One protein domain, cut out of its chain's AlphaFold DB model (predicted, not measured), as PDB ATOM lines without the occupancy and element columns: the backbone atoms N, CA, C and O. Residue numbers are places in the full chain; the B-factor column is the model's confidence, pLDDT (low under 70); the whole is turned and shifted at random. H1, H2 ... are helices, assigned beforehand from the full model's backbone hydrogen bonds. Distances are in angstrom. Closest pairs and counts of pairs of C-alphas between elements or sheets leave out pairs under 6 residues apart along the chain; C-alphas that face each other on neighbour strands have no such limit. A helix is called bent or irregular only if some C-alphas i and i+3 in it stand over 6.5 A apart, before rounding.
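This is residues 609 to 625 and 632 to 712 of the 717 residues of an uncharacterized protein of Heligmosomoides polygyrus (UniProt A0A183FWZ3). A long bent helix, H3, runs along the length of the domain; H2 is folded alongside it as the other half of a long helical hairpin, and H4 folds back over its last arm, H3b, on the side away from H2. H1 is a short separate piece near the first arm, H3a, touching no helix. The printed part has 98 residues with four named helices, H1, H2, H3 and H4 in chain order, and no named strand; its class is all helix. It is only just loose, close to compact, with a radius of gyration of the C-alphas of 15.5 A, and elongated, spanning 47 by 29 by 25 A.

H3, residues 666 to 692, was assigned as one helix by its hydrogen bonds but is bent: C-alphas 680 and 683 are 6.9 A apart. Its arms are H3a, residues 666 to 680, 21.1 A long, and H3b, residues 683 to 692, 14.2 A long; residues 681 and 682 belong to neither. H2, residues 639 to 658, is 28.7 A long, with C-alpha 639 at (25.901, 1.984, 7.747). H4, residues 699 to 710, measures 15.9 A and ends with C-alpha 710 at (32.619, -1.502, 19.713). H1, residues 612 to 623, measures 15.4 A and begins with C-alpha 612 at (26.190, -21.267, 35.986).

The lines of H3a and H3b stand at a steep tilt of 37 degrees, only just past shallow. H2 and H3a form a hairpin, touching at a shallow tilt of 14 degrees, opposite ways; their closest C-alphas, of Thr 656 and Ser 670, are 5.1 A apart. With residues 639 to 646 alone, H2 also touches H3b, at a steep tilt of 46 degrees, the closest C-alphas being those of Ser 642 and Pro 684, 4.4 A apart. H3b and H4 form a second hairpin, opposite ways at a shallow tilt of 35.0 degrees, only just short of steep; the closest C-alphas, of Gly 683 and Trp 706, are 4.0 A apart. H3a and H4 only just touch, and only at their ends, with 3 pairs of C-alphas within 8 A; the closest are those of Gly 680 and Ser 709, 4.4 A apart. H2 and H4 are only just apart, at 8.4 A. H1 is close to H3a but not clearly touching, with the C-alphas of Trp 620 and Asp 672 7.6 A apart; it is apart from H2, H3b and H4. Every O i to N i+4 pair is within hydrogen-bond range in H1, H2, H3b and H4, and 10 of 11 are in H3a.

The two C-alphas farthest apart, of Ala 664 and Ser 695, are 48.1 A apart. Residues 626 to 631 are not printed, and C-alphas 625 and 632 are 15.7 A apart across this cut, which falls in the link from H1 to H2. The links from H2 to H3a and from H3b to H4 are short. The mean pLDDT of the printed part is 74.5; it is under 70 at residues 610 to 625, 632 to 636, 659 to 669 and 695.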
ATOM      1  N   GLU A 609      21.991 -19.948  45.519       70.19
ATOM      2  CA  GLU A 609      23.174 -20.300  44.744       70.19
ATOM      3  C   GLU A 609      22.931 -19.940  43.264       70.19
ATOM      4  O   GLU A 609      22.238 -20.686  42.571       70.19
ATOM      5  N   PRO A 610      23.483 -18.825  42.735       63.69
ATOM      6  CA  PRO A 610      23.237 -18.425  41.351       63.69
ATOM      7  C   PRO A 610      23.665 -19.527  40.379       63.69
ATOM      8  O   PRO A 610      24.719 -20.148  40.553       63.69
ATOM      9  N   CYS A 611      22.884 -19.772  39.331       59.03
ATOM     10  CA  CYS A 611      23.192 -20.811  38.356       59.03
ATOM     11  C   CYS A 611      24.474 -20.485  37.564       59.03
ATOM     12  O   CYS A 611      25.024 -19.381  37.619       59.03
ATOM     13  N   ALA A 612      24.972 -21.448  36.783       53.84
ATOM     14  CA  ALA A 612      26.190 -21.267  35.986       53.84
ATOM     15  C   ALA A 612      26.103 -20.096  34.980       53.84
ATOM     16  O   ALA A 612      27.138 -19.528  34.628       53.84
ATOM     17  N   ILE A 613      24.889 -19.724  34.552       51.66
ATOM     18  CA  ILE A 613      24.632 -18.564  33.689       51.66
ATOM     19  C   ILE A 613      24.706 -17.274  34.513       51.66
ATOM     20  O   ILE A 613      25.510 -16.413  34.187       51.66
ATOM     21  N   GLU A 614      23.968 -17.150  35.620       54.44
ATOM     22  CA  GLU A 614      23.962 -15.943  36.470       54.44
ATOM     23  C   GLU A 614      25.342 -15.640  37.076       54.44
ATOM     24  O   GLU A 614      25.783 -14.487  37.084       54.44
ATOM     25  N   LYS A 615      26.070 -16.680  37.514       57.94
ATOM     26  CA  LYS A 615      27.479 -16.576  37.930       57.94
ATOM     27  C   LYS A 615      28.348 -15.989  36.812       57.94
ATOM     28  O   LYS A 615      29.234 -15.185  37.101       57.94
ATOM     29  N   ARG A 616      28.090 -16.339  35.544       57.78
ATOM     30  CA  ARG A 616      28.856 -15.817  34.403       57.78
ATOM     31  C   ARG A 616      28.372 -14.466  33.892       57.78
ATOM     32  O   ARG A 616      29.219 -13.673  33.523       57.78
ATOM     33  N   VAL A 617      27.081 -14.144  33.942       55.16
ATOM     34  CA  VAL A 617      26.589 -12.782  33.660       55.16
ATOM     35  C   VAL A 617      27.212 -11.802  34.658       55.16
ATOM     36  O   VAL A 617      27.770 -10.784  34.254       55.16
ATOM     37  N   ARG A 618      27.256 -12.159  35.951       52.22
ATOM     38  CA  ARG A 618      28.002 -11.399  36.968       52.22
ATOM     39  C   ARG A 618      29.501 -11.302  36.651       52.22
ATOM     40  O   ARG A 618      30.059 -10.213  36.762       52.22
ATOM     41  N   TRP A 619      30.156 -12.386  36.229       53.06
ATOM     42  CA  TRP A 619      31.574 -12.368  35.824       53.06
ATOM     43  C   TRP A 619      31.839 -11.488  34.588       53.06
ATOM     44  O   TRP A 619      32.750 -10.668  34.595       53.06
ATOM     45  N   TRP A 620      31.004 -11.591  33.558       57.09
ATOM     46  CA  TRP A 620      31.093 -10.826  32.316       57.09
ATOM     47  C   TRP A 620      30.898  -9.321  32.576       57.09
ATOM     48  O   TRP A 620      31.676  -8.507  32.085       57.09
ATOM     49  N   LEU A 621      29.949  -8.949  33.446       57.38
ATOM     50  CA  LEU A 621      29.719  -7.556  33.858       57.38
ATOM     51  C   LEU A 621      30.814  -6.986  34.782       57.38
ATOM     52  O   LEU A 621      31.102  -5.792  34.719       57.38
ATOM     53  N   SER A 622      31.424  -7.796  35.658       49.59
ATOM     54  CA  SER A 622      32.340  -7.297  36.707       49.59
ATOM     55  C   SER A 622      33.834  -7.507  36.427       49.59
ATOM     56  O   SER A 622      34.662  -6.695  36.864       49.59
ATOM     57  N   GLU A 623      34.183  -8.566  35.695       44.06
ATOM     58  CA  GLU A 623      35.542  -9.091  35.523       44.06
ATOM     59  C   GLU A 623      35.981  -9.227  34.050       44.06
ATOM     60  O   GLU A 623      37.154  -9.508  33.795       44.06
ATOM     61  N   LYS A 624      35.160  -8.825  33.061       49.62
ATOM     62  CA  LYS A 624      35.636  -8.505  31.690       49.62
ATOM     63  C   LYS A 624      36.495  -7.217  31.649       49.62
ATOM     64  O   LYS A 624      36.415  -6.382  30.747       49.62
ATOM     65  N   ARG A 625      37.364  -7.032  32.647       44.16
ATOM     66  CA  ARG A 625      38.267  -5.892  32.828       44.16
ATOM     67  C   ARG A 625      39.484  -5.997  31.907       44.16
ATOM     68  O   ARG A 625      40.604  -6.198  32.364       44.16
ATOM     69  N   GLU A 632      41.615   0.037  19.223       56.25
ATOM     70  CA  GLU A 632      40.746   1.200  19.021       56.25
ATOM     71  C   GLU A 632      40.529   1.442  17.523       56.25
ATOM     72  O   GLU A 632      41.450   1.803  16.786       56.25
ATOM     73  N   ARG A 633      39.299   1.189  17.073       61.91
ATOM     74  CA  ARG A 633      38.833   1.517  15.731       61.91
ATOM     75  C   ARG A 633      38.007   2.783  15.838       61.91
ATOM     76  O   ARG A 633      36.971   2.772  16.498       61.91
ATOM     77  N   SER A 634      38.442   3.830  15.148       63.28
ATOM     78  CA  SER A 634      37.510   4.821  14.625       63.28
ATOM     79  C   SER A 634      36.561   4.084  13.680       63.28
ATOM     80  O   SER A 634      36.977   3.603  12.625       63.28
ATOM     81  N   PHE A 635      35.332   3.901  14.140       67.81
ATOM     82  CA  PHE A 635      34.185   3.591  13.307       67.81
ATOM     83  C   PHE A 635      33.409   4.897  13.200       67.81
ATOM     84  O   PHE A 635      33.111   5.508  14.228       67.81
ATOM     85  N   ASP A 636      33.061   5.307  11.991       68.81
ATOM     86  CA  ASP A 636      32.530   6.646  11.735       68.81
ATOM     87  C   ASP A 636      30.986   6.646  11.820       68.81
ATOM     88  O   ASP A 636      30.303   7.365  11.096       68.81
ATOM     89  N   THR A 637      30.425   5.760  12.664       77.81
ATOM     90  CA  THR A 637      28.978   5.482  12.838       77.81
ATOM     91  C   THR A 637      28.200   5.256  11.533       77.81
ATOM     92  O   THR A 637      26.988   5.433  11.479       77.81
ATOM     93  N   ASN A 638      28.886   4.836  10.468       84.12
ATOM     94  CA  ASN A 638      28.297   4.665   9.145       84.12
ATOM     95  C   ASN A 638      27.589   3.311   8.990       84.12
ATOM     96  O   ASN A 638      28.030   2.294   9.524       84.12
ATOM     97  N   VAL A 639      26.575   3.248   8.119       86.06
ATOM     98  CA  VAL A 639      25.901   1.984   7.747       86.06
ATOM     99  C   VAL A 639      26.900   0.941   7.212       86.06
ATOM    100  O   VAL A 639      26.778  -0.250   7.494       86.06
ATOM    101  N   LEU A 640      27.959   1.376   6.516       87.06
ATOM    102  CA  LEU A 640      29.056   0.502   6.071       87.06
ATOM    103  C   LEU A 640      29.839  -0.122   7.241       87.06
ATOM    104  O   LEU A 640      30.215  -1.298   7.166       87.06
ATOM    105  N   ASP A 641      30.045   0.624   8.328       87.44
ATOM    106  CA  ASP A 641      30.644   0.105   9.559       87.44
ATOM    107  C   ASP A 641      29.686  -0.855  10.274       87.44
ATOM    108  O   ASP A 641      30.138  -1.877  10.796       87.44
ATOM    109  N   SER A 642      28.366  -0.622  10.215       89.94
ATOM    110  CA  SER A 642      27.368  -1.586  10.702       89.94
ATOM    111  C   SER A 642      27.450  -2.897   9.930       89.94
ATOM    112  O   SER A 642      27.538  -3.965  10.536       89.94
ATOM    113  N   CYS A 643      27.523  -2.851   8.596       89.06
ATOM    114  CA  CYS A 643      27.731  -4.044   7.774       89.06
ATOM    115  C   CYS A 643      29.054  -4.760   8.109       89.06
ATOM    116  O   CYS A 643      29.099  -5.994   8.148       89.06
ATOM    117  N   ALA A 644      30.134  -4.020   8.388       88.06
ATOM    118  CA  ALA A 644      31.414  -4.594   8.802       88.06
ATOM    119  C   ALA A 644      31.342  -5.254  10.195       88.06
ATOM    120  O   ALA A 644      31.870  -6.356  10.387       88.06
ATOM    121  N   ALA A 645      30.642  -4.626  11.141       88.81
ATOM    122  CA  ALA A 645      30.390  -5.148  12.479       88.81
ATOM    123  C   ALA A 645      29.511  -6.409  12.438       88.81
ATOM    124  O   ALA A 645      29.934  -7.460  12.921       88.81
ATOM    125  N   PHE A 646      28.355  -6.371  11.765       91.31
ATOM    126  CA  PHE A 646      27.494  -7.543  11.557       91.31
ATOM    127  C   PHE A 646      28.214  -8.682  10.828       91.31
ATOM    128  O   PHE A 646      28.015  -9.854  11.158       91.31
ATOM    129  N   ARG A 647      29.142  -8.379   9.911       88.81
ATOM    130  CA  ARG A 647      30.014  -9.404   9.326       88.81
ATOM    131  C   ARG A 647      30.914 -10.060  10.378       88.81
ATOM    132  O   ARG A 647      30.989 -11.290  10.400       88.81
ATOM    133  N   MET A 648      31.573  -9.292  11.250       84.75
ATOM    134  CA  MET A 648      32.391  -9.838  12.349       84.75
ATOM    135  C   MET A 648      31.551 -10.674  13.329       84.75
ATOM    136  O   MET A 648      31.954 -11.782  13.684       84.75
ATOM    137  N   LEU A 649      30.344 -10.214  13.660       88.31
ATOM    138  CA  LEU A 649      29.359 -10.951  14.460       88.31
ATOM    139  C   LEU A 649      28.936 -12.269  13.782       88.31
ATOM    140  O   LEU A 649      28.915 -13.319  14.421       88.31
ATOM    141  N   SER A 650      28.719 -12.283  12.462       87.69
ATOM    142  CA  SER A 650      28.416 -13.520  11.719       87.69
ATOM    143  C   SER A 650      29.561 -14.546  11.760       87.69
ATOM    144  O   SER A 650      29.319 -15.755  11.788       87.69
ATOM    145  N   HIS A 651      30.820 -14.087  11.807       82.69
ATOM    146  CA  HIS A 651      31.976 -14.958  12.029       82.69
ATOM    147  C   HIS A 651      32.015 -15.493  13.470       82.69
ATOM    148  O   HIS A 651      32.378 -16.654  13.664       82.69
ATOM    149  N   ALA A 652      31.571 -14.701  14.448       82.19
ATOM    150  CA  ALA A 652      31.456 -15.104  15.845       82.19
ATOM    151  C   ALA A 652      30.398 -16.189  16.058       82.19
ATOM    152  O   ALA A 652      30.729 -17.259  16.562       82.19
ATOM    153  N   PHE A 653      29.172 -15.992  15.562       83.69
ATOM    154  CA  PHE A 653      28.124 -17.015  15.620       83.69
ATOM    155  C   PHE A 653      28.546 -18.319  14.921       83.69
ATOM    156  O   PHE A 653      28.279 -19.409  15.426       83.69
ATOM    157  N   ARG A 654      29.287 -18.236  13.805       82.25
ATOM    158  CA  ARG A 654      29.869 -19.416  13.135       82.25
ATOM    159  C   ARG A 654      30.964 -20.098  13.959       82.25
ATOM    160  O   ARG A 654      31.036 -21.323  13.941       82.25
ATOM    161  N   ALA A 655      31.795 -19.350  14.685       75.12
ATOM    162  CA  ALA A 655      32.768 -19.925  15.613       75.12
ATOM    163  C   ALA A 655      32.060 -20.639  16.780       75.12
ATOM    164  O   ALA A 655      32.372 -21.797  17.061       75.12
ATOM    165  N   THR A 656      31.050 -19.998  17.375       80.38
ATOM    166  CA  THR A 656      30.200 -20.550  18.442       80.38
ATOM    167  C   THR A 656      29.492 -21.838  18.011       80.38
ATOM    168  O   THR A 656      29.524 -22.832  18.735       80.38
ATOM    169  N   ALA A 657      28.915 -21.877  16.807       78.00
ATOM    170  CA  ALA A 657      28.259 -23.072  16.270       78.00
ATOM    171  C   ALA A 657      29.231 -24.248  16.017       78.00
ATOM    172  O   ALA A 657      28.809 -25.403  15.959       78.00
ATOM    173  N   VAL A 658      30.534 -23.975  15.872       73.44
ATOM    174  CA  VAL A 658      31.584 -24.995  15.694       73.44
ATOM    175  C   VAL A 658      32.230 -25.402  17.028       73.44
ATOM    176  O   VAL A 658      32.748 -26.519  17.141       73.44
ATOM    177  N   THR A 659      32.165 -24.568  18.073       67.56
ATOM    178  CA  THR A 659      32.512 -24.989  19.440       67.56
ATOM    179  C   THR A 659      31.462 -25.961  19.976       67.56
ATOM    180  O   THR A 659      30.397 -25.556  20.433       67.56
ATOM    181  N   ARG A 660      31.776 -27.262  19.935       55.66
ATOM    182  CA  ARG A 660      30.932 -28.329  20.500       55.66
ATOM    183  C   ARG A 660      30.545 -28.022  21.943       55.66
ATOM    184  O   ARG A 660      31.430 -27.733  22.746       55.66
ATOM    185  N   ALA A 661      29.269 -28.192  22.279       51.69
ATOM    186  CA  ALA A 661      28.775 -28.064  23.648       51.69
ATOM    187  C   ALA A 661      29.283 -29.182  24.590       51.69
ATOM    188  O   ALA A 661      29.284 -29.007  25.802       51.69
ATOM    189  N   ASP A 662      29.755 -30.310  24.047       43.50
ATOM    190  CA  ASP A 662      30.028 -31.524  24.837       43.50
ATOM    191  C   ASP A 662      31.459 -31.632  25.411       43.50
ATOM    192  O   ASP A 662      31.749 -32.565  26.160       43.50
ATOM    193  N   GLU A 663      32.392 -30.726  25.075       46.53
ATOM    194  CA  GLU A 663      33.655 -30.650  25.831       46.53
ATOM    195  C   GLU A 663      33.375 -29.889  27.140       46.53
ATOM    196  O   GLU A 663      32.988 -28.727  27.118       46.53
ATOM    197  N   ALA A 664      33.606 -30.512  28.302       39.84
ATOM    198  CA  ALA A 664      33.208 -29.997  29.628       39.84
ATOM    199  C   ALA A 664      33.909 -28.691  30.105       39.84
ATOM    200  O   ALA A 664      33.940 -28.392  31.297       39.84
ATOM    201  N   GLN A 665      34.511 -27.933  29.183       46.34
ATOM    202  CA  GLN A 665      35.104 -26.604  29.370       46.34
ATOM    203  C   GLN A 665      34.863 -25.657  28.164       46.34
ATOM    204  O   GLN A 665      35.243 -24.491  28.238       46.34
ATOM    205  N   SER A 666      34.246 -26.105  27.056       48.88
ATOM    206  CA  SER A 666      34.032 -25.297  25.834       48.88
ATOM    207  C   SER A 666      32.782 -24.412  25.891       48.88
ATOM    208  O   SER A 666      32.813 -23.299  25.366       48.88
ATOM    209  N   VAL A 667      31.732 -24.859  26.597       52.94
ATOM    210  CA  VAL A 667      30.490 -24.101  26.897       52.94
ATOM    211  C   VAL A 667      30.774 -22.770  27.609       52.94
ATOM    212  O   VAL A 667      29.919 -21.888  27.711       52.94
ATOM    213  N   ASN A 668      31.993 -22.607  28.125       62.81
ATOM    214  CA  ASN A 668      32.431 -21.377  28.754       62.81
ATOM    215  C   ASN A 668      32.603 -20.267  27.706       62.81
ATOM    216  O   ASN A 668      31.817 -19.322  27.687       62.81
ATOM    217  N   GLY A 669      33.527 -20.458  26.760       66.69
ATOM    218  CA  GLY A 669      33.806 -19.465  25.720       66.69
ATOM    219  C   GLY A 669      32.692 -19.289  24.683       66.69
ATOM    220  O   GLY A 669      32.577 -18.211  24.113       66.69
ATOM    221  N   SER A 670      31.851 -20.301  24.436       74.38
ATOM    222  CA  SER A 670      30.756 -20.175  23.462       74.38
ATOM    223  C   SER A 670      29.694 -19.159  23.907       74.38
ATOM    224  O   SER A 670      29.293 -18.311  23.113       74.38
ATOM    225  N   LEU A 671      29.288 -19.187  25.183       77.19
ATOM    226  CA  LEU A 671      28.354 -18.206  25.747       77.19
ATOM    227  C   LEU A 671      28.986 -16.811  25.856       77.19
ATOM    228  O   LEU A 671      28.307 -15.830  25.580       77.19
ATOM    229  N   ASP A 672      30.275 -16.716  26.198       76.38
ATOM    230  CA  ASP A 672      30.975 -15.424  26.257       76.38
ATOM    231  C   ASP A 672      30.982 -14.737  24.882       76.38
ATOM    232  O   ASP A 672      30.696 -13.545  24.788       76.38
ATOM    233  N   ILE A 673      31.208 -15.501  23.804       77.31
ATOM    234  CA  ILE A 673      31.116 -15.009  22.422       77.31
ATOM    235  C   ILE A 673      29.677 -14.598  22.064       77.31
ATOM    236  O   ILE A 673      29.504 -13.626  21.333       77.31
ATOM    237  N   LEU A 674      28.642 -15.285  22.565       83.25
ATOM    238  CA  LEU A 674      27.243 -14.890  22.343       83.25
ATOM    239  C   LEU A 674      26.888 -13.579  23.057       83.25
ATOM    240  O   LEU A 674      26.310 -12.697  22.425       83.25
ATOM    241  N   MET A 675      27.274 -13.421  24.327       84.88
ATOM    242  CA  MET A 675      27.039 -12.187  25.092       84.88
ATOM    243  C   MET A 675      27.802 -10.998  24.497       84.88
ATOM    244  O   MET A 675      27.241  -9.911  24.355       84.88
ATOM    245  N   ASP A 676      29.048 -11.215  24.070       84.19
ATOM    246  CA  ASP A 676      29.819 -10.224  23.318       84.19
ATOM    247  C   ASP A 676      29.192  -9.903  21.959       84.19
ATOM    248  O   ASP A 676      29.193  -8.748  21.545       84.19
ATOM    249  N   SER A 677      28.599 -10.888  21.281       87.31
ATOM    250  CA  SER A 677      27.947 -10.646  19.992       87.31
ATOM    251  C   SER A 677      26.647  -9.850  20.137       87.31
ATOM    252  O   SER A 677      26.406  -8.931  19.358       87.31
ATOM    253  N   LEU A 678      25.837 -10.147  21.158       88.94
ATOM    254  CA  LEU A 678      24.634  -9.385  21.495       88.94
ATOM    255  C   LEU A 678      24.993  -7.928  21.808       88.94
ATOM    256  O   LEU A 678      24.518  -7.011  21.144       88.94
ATOM    257  N   MET A 679      25.901  -7.714  22.757       88.94
ATOM    258  CA  MET A 679      26.270  -6.373  23.223       88.94
ATOM    259  C   MET A 679      27.129  -5.606  22.208       88.94
ATOM    260  O   MET A 679      27.114  -4.380  22.192       88.94
ATOM    261  N   GLY A 680      27.819  -6.311  21.309       89.50
ATOM    262  CA  GLY A 680      28.476  -5.737  20.138       89.50
ATOM    263  C   GLY A 680      27.519  -5.353  19.005       89.50
ATOM    264  O   GLY A 680      27.892  -4.533  18.173       89.50
ATOM    265  N   SER A 681      26.303  -5.910  18.958       91.94
ATOM    266  CA  SER A 681      25.320  -5.606  17.905       91.94
ATOM    267  C   SER A 681      24.492  -4.343  18.140       91.94
ATOM    268  O   SER A 681      23.960  -3.815  17.169       91.94
ATOM    269  N   LEU A 682      24.405  -3.834  19.376       90.69
ATOM    270  CA  LEU A 682      23.494  -2.735  19.727       90.69
ATOM    271  C   LEU A 682      23.786  -1.457  18.923       90.69
ATOM    272  O   LEU A 682      22.906  -0.973  18.225       90.69
ATOM    273  N   GLY A 683      25.024  -0.956  18.945       90.06
ATOM    274  CA  GLY A 683      25.455   0.187  18.125       90.06
ATOM    275  C   GLY A 683      25.216  -0.014  16.618       90.06
ATOM    276  O   GLY A 683      24.507   0.791  16.018       90.06
ATOM    277  N   PRO A 684      25.719  -1.107  16.008       90.06
ATOM    278  CA  PRO A 684      25.438  -1.464  14.616       90.06
ATOM    279  C   PRO A 684      23.953  -1.492  14.239       90.06
ATOM    280  O   PRO A 684      23.606  -1.043  13.147       90.06
ATOM    281  N   LEU A 685      23.089  -1.993  15.127       90.12
ATOM    282  CA  LEU A 685      21.641  -2.050  14.926       90.12
ATOM    283  C   LEU A 685      21.008  -0.658  15.036       90.12
ATOM    284  O   LEU A 685      20.195  -0.304  14.191       90.12
ATOM    285  N   LEU A 686      21.426   0.152  16.012       87.25
ATOM    286  CA  LEU A 686      20.941   1.521  16.205       87.25
ATOM    287  C   LEU A 686      21.312   2.445  15.039       87.25
ATOM    288  O   LEU A 686      20.461   3.207  14.605       87.25
ATOM    289  N   THR A 687      22.517   2.331  14.474       87.00
ATOM    290  CA  THR A 687      22.911   3.061  13.251       87.00
ATOM    291  C   THR A 687      22.096   2.643  12.023       87.00
ATOM    292  O   THR A 687      21.817   3.466  11.157       87.00
ATOM    293  N   VAL A 688      21.708   1.367  11.918       87.44
ATOM    294  CA  VAL A 688      20.803   0.922  10.842       87.44
ATOM    295  C   VAL A 688      19.383   1.438  11.095       87.44
ATOM    296  O   VAL A 688      18.730   1.877  10.156       87.44
ATOM    297  N   ALA A 689      18.932   1.466  12.351       86.00
ATOM    298  CA  ALA A 689      17.637   2.026  12.727       86.00
ATOM    299  C   ALA A 689      17.564   3.545  12.485       86.00
ATOM    300  O   ALA A 689      16.592   3.997  11.899       86.00
ATOM    301  N   SER A 690      18.588   4.329  12.839       85.12
ATOM    302  CA  SER A 690      18.617   5.782  12.587       85.12
ATOM    303  C   SER A 690      18.754   6.141  11.102       85.12
ATOM    304  O   SER A 690      18.394   7.244  10.708       85.12
ATOM    305  N   ALA A 691      19.261   5.221  10.274       83.81
ATOM    306  CA  ALA A 691      19.284   5.359   8.817       83.81
ATOM    307  C   ALA A 691      17.970   4.914   8.140       83.81
ATOM    308  O   ALA A 691      17.716   5.307   7.005       83.81
ATOM    309  N   ALA A 692      17.153   4.095   8.809       84.00
ATOM    310  CA  ALA A 692      15.818   3.696   8.352       84.00
ATOM    311  C   ALA A 692      14.708   4.632   8.869       84.00
ATOM    312  O   ALA A 692      13.682   4.792   8.215       84.00
ATOM    313  N   PHE A 693      14.924   5.254  10.031       82.44
ATOM    314  CA  PHE A 693      14.002   6.162  10.703       82.44
ATOM    315  C   PHE A 693      14.736   7.462  11.059       82.44
ATOM    316  O   PHE A 693      15.397   7.558  12.100       82.44
ATOM    317  N   GLU A 694      14.632   8.466  10.187       77.75
ATOM    318  CA  GLU A 694      15.274   9.768  10.390       77.75
ATOM    319  C   GLU A 694      14.862  10.405  11.732       77.75
ATOM    320  O   GLU A 694      13.712  10.323  12.163       77.75
ATOM    321  N   SER A 695      15.807  11.082  12.394       66.25
ATOM    322  CA  SER A 695      15.636  11.836  13.655       66.25
ATOM    323  C   SER A 695      15.209  11.062  14.919       66.25
ATOM    324  O   SER A 695      15.174  11.652  15.997       66.25
ATOM    325  N   LEU A 696      14.947   9.751  14.843       72.94
ATOM    326  CA  LEU A 696      14.421   8.962  15.974       72.94
ATOM    327  C   LEU A 696      15.461   8.687  17.088       72.94
ATOM    328  O   LEU A 696      15.101   8.357  18.217       72.94
ATOM    329  N   ILE A 697      16.760   8.836  16.799       77.38
ATOM    330  CA  ILE A 697      17.870   8.658  17.753       77.38
ATOM    331  C   ILE A 697      18.829   9.855  17.615       77.38
ATOM    332  O   ILE A 697      19.303  10.094  16.508       77.38
ATOM    333  N   PRO A 698      19.170  10.587  18.698       83.25
ATOM    334  CA  PRO A 698      20.181  11.646  18.643       83.25
ATOM    335  C   PRO A 698      21.582  11.105  18.319       83.25
ATOM    336  O   PRO A 698      22.010  10.114  18.917       83.25
ATOM    337  N   ASP A 699      22.332  11.796  17.457       80.88
ATOM    338  CA  ASP A 699      23.664  11.361  16.997       80.88
ATOM    339  C   ASP A 699      24.649  11.106  18.152       80.88
ATOM    340  O   ASP A 699      25.348  10.092  18.162       80.88
ATOM    341  N   ASP A 700      24.648  11.963  19.181       83.88
ATOM    342  CA  ASP A 700      25.461  11.791  20.396       83.88
ATOM    343  C   ASP A 700      25.164  10.464  21.120       83.88
ATOM    344  O   ASP A 700      26.075   9.792  21.615       83.88
ATOM    345  N   LEU A 701      23.890  10.059  21.169       83.94
ATOM    346  CA  LEU A 701      23.459   8.802  21.783       83.94
ATOM    347  C   LEU A 701      23.844   7.607  20.901       83.94
ATOM    348  O   LEU A 701      24.347   6.605  21.419       83.94
ATOM    349  N   GLY A 702      23.684   7.737  19.580       83.44
ATOM    350  CA  GLY A 702      24.156   6.763  18.597       83.44
ATOM    351  C   GLY A 702      25.660   6.511  18.723       83.44
ATOM    352  O   GLY A 702      26.085   5.374  18.922       83.44
ATOM    353  N   GLN A 703      26.471   7.570  18.728       84.88
ATOM    354  CA  GLN A 703      27.925   7.505  18.886       84.88
ATOM    355  C   GLN A 703      28.349   6.960  20.263       84.88
ATOM    356  O   GLN A 703      29.315   6.193  20.348       84.88
ATOM    357  N   MET A 704      27.637   7.296  21.344       85.00
ATOM    358  CA  MET A 704      27.907   6.771  22.690       85.00
ATOM    359  C   MET A 704      27.630   5.263  22.789       85.00
ATOM    360  O   MET A 704      28.460   4.502  23.306       85.00
ATOM    361  N   LEU A 705      26.489   4.809  22.262       84.12
ATOM    362  CA  LEU A 705      26.118   3.393  22.223       84.12
ATOM    363  C   LEU A 705      26.993   2.612  21.238       84.12
ATOM    364  O   LEU A 705      27.364   1.470  21.526       84.12
ATOM    365  N   TRP A 706      27.428   3.239  20.143       87.44
ATOM    366  CA  TRP A 706      28.429   2.685  19.241       87.44
ATOM    367  C   TRP A 706      29.761   2.439  19.945       87.44
ATOM    368  O   TRP A 706      30.256   1.313  19.956       87.44
ATOM    369  N   ASN A 707      30.325   3.469  20.581       85.88
ATOM    370  CA  ASN A 707      31.607   3.381  21.282       85.88
ATOM    371  C   ASN A 707      31.569   2.345  22.415       85.88
ATOM    372  O   ASN A 707      32.553   1.644  22.647       85.88
ATOM    373  N   SER A 708      30.415   2.196  23.068       86.06
ATOM    374  CA  SER A 708      30.170   1.145  24.059       86.06
ATOM    375  C   SER A 708      30.156  -0.252  23.417       86.06
ATOM    376  O   SER A 708      30.871  -1.148  23.866       86.06
ATOM    377  N   SER A 709      29.409  -0.431  22.323       87.62
ATOM    378  CA  SER A 709      29.266  -1.713  21.609       87.62
ATOM    379  C   SER A 709      30.568  -2.170  20.938       87.62
ATOM    380  O   SER A 709      30.896  -3.357  20.936       87.62
ATOM    381  N   ALA A 710      31.366  -1.234  20.417       84.81
ATOM    382  CA  ALA A 710      32.619  -1.502  19.713       84.81
ATOM    383  C   ALA A 710      33.643  -2.289  20.559       84.81
ATOM    384  O   ALA A 710      34.410  -3.086  20.016       84.81
ATOM    385  N   VAL A 711      33.615  -2.128  21.888       83.38
ATOM    386  CA  VAL A 711      34.461  -2.871  22.844       83.38
ATOM    387  C   VAL A 711      34.081  -4.359  22.928       83.38
ATOM    388  O   VAL A 711      34.907  -5.193  23.310       83.38
ATOM    389  N   HIS A 712      32.850  -4.710  22.554       83.69
ATOM    390  CA  HIS A 712      32.335  -6.080  22.552       83.69
ATOM    391  C   HIS A 712      32.426  -6.767  21.183       83.69
ATOM    392  O   HIS A 712      32.316  -7.989  21.132       83.69
TER     393      HIS A 712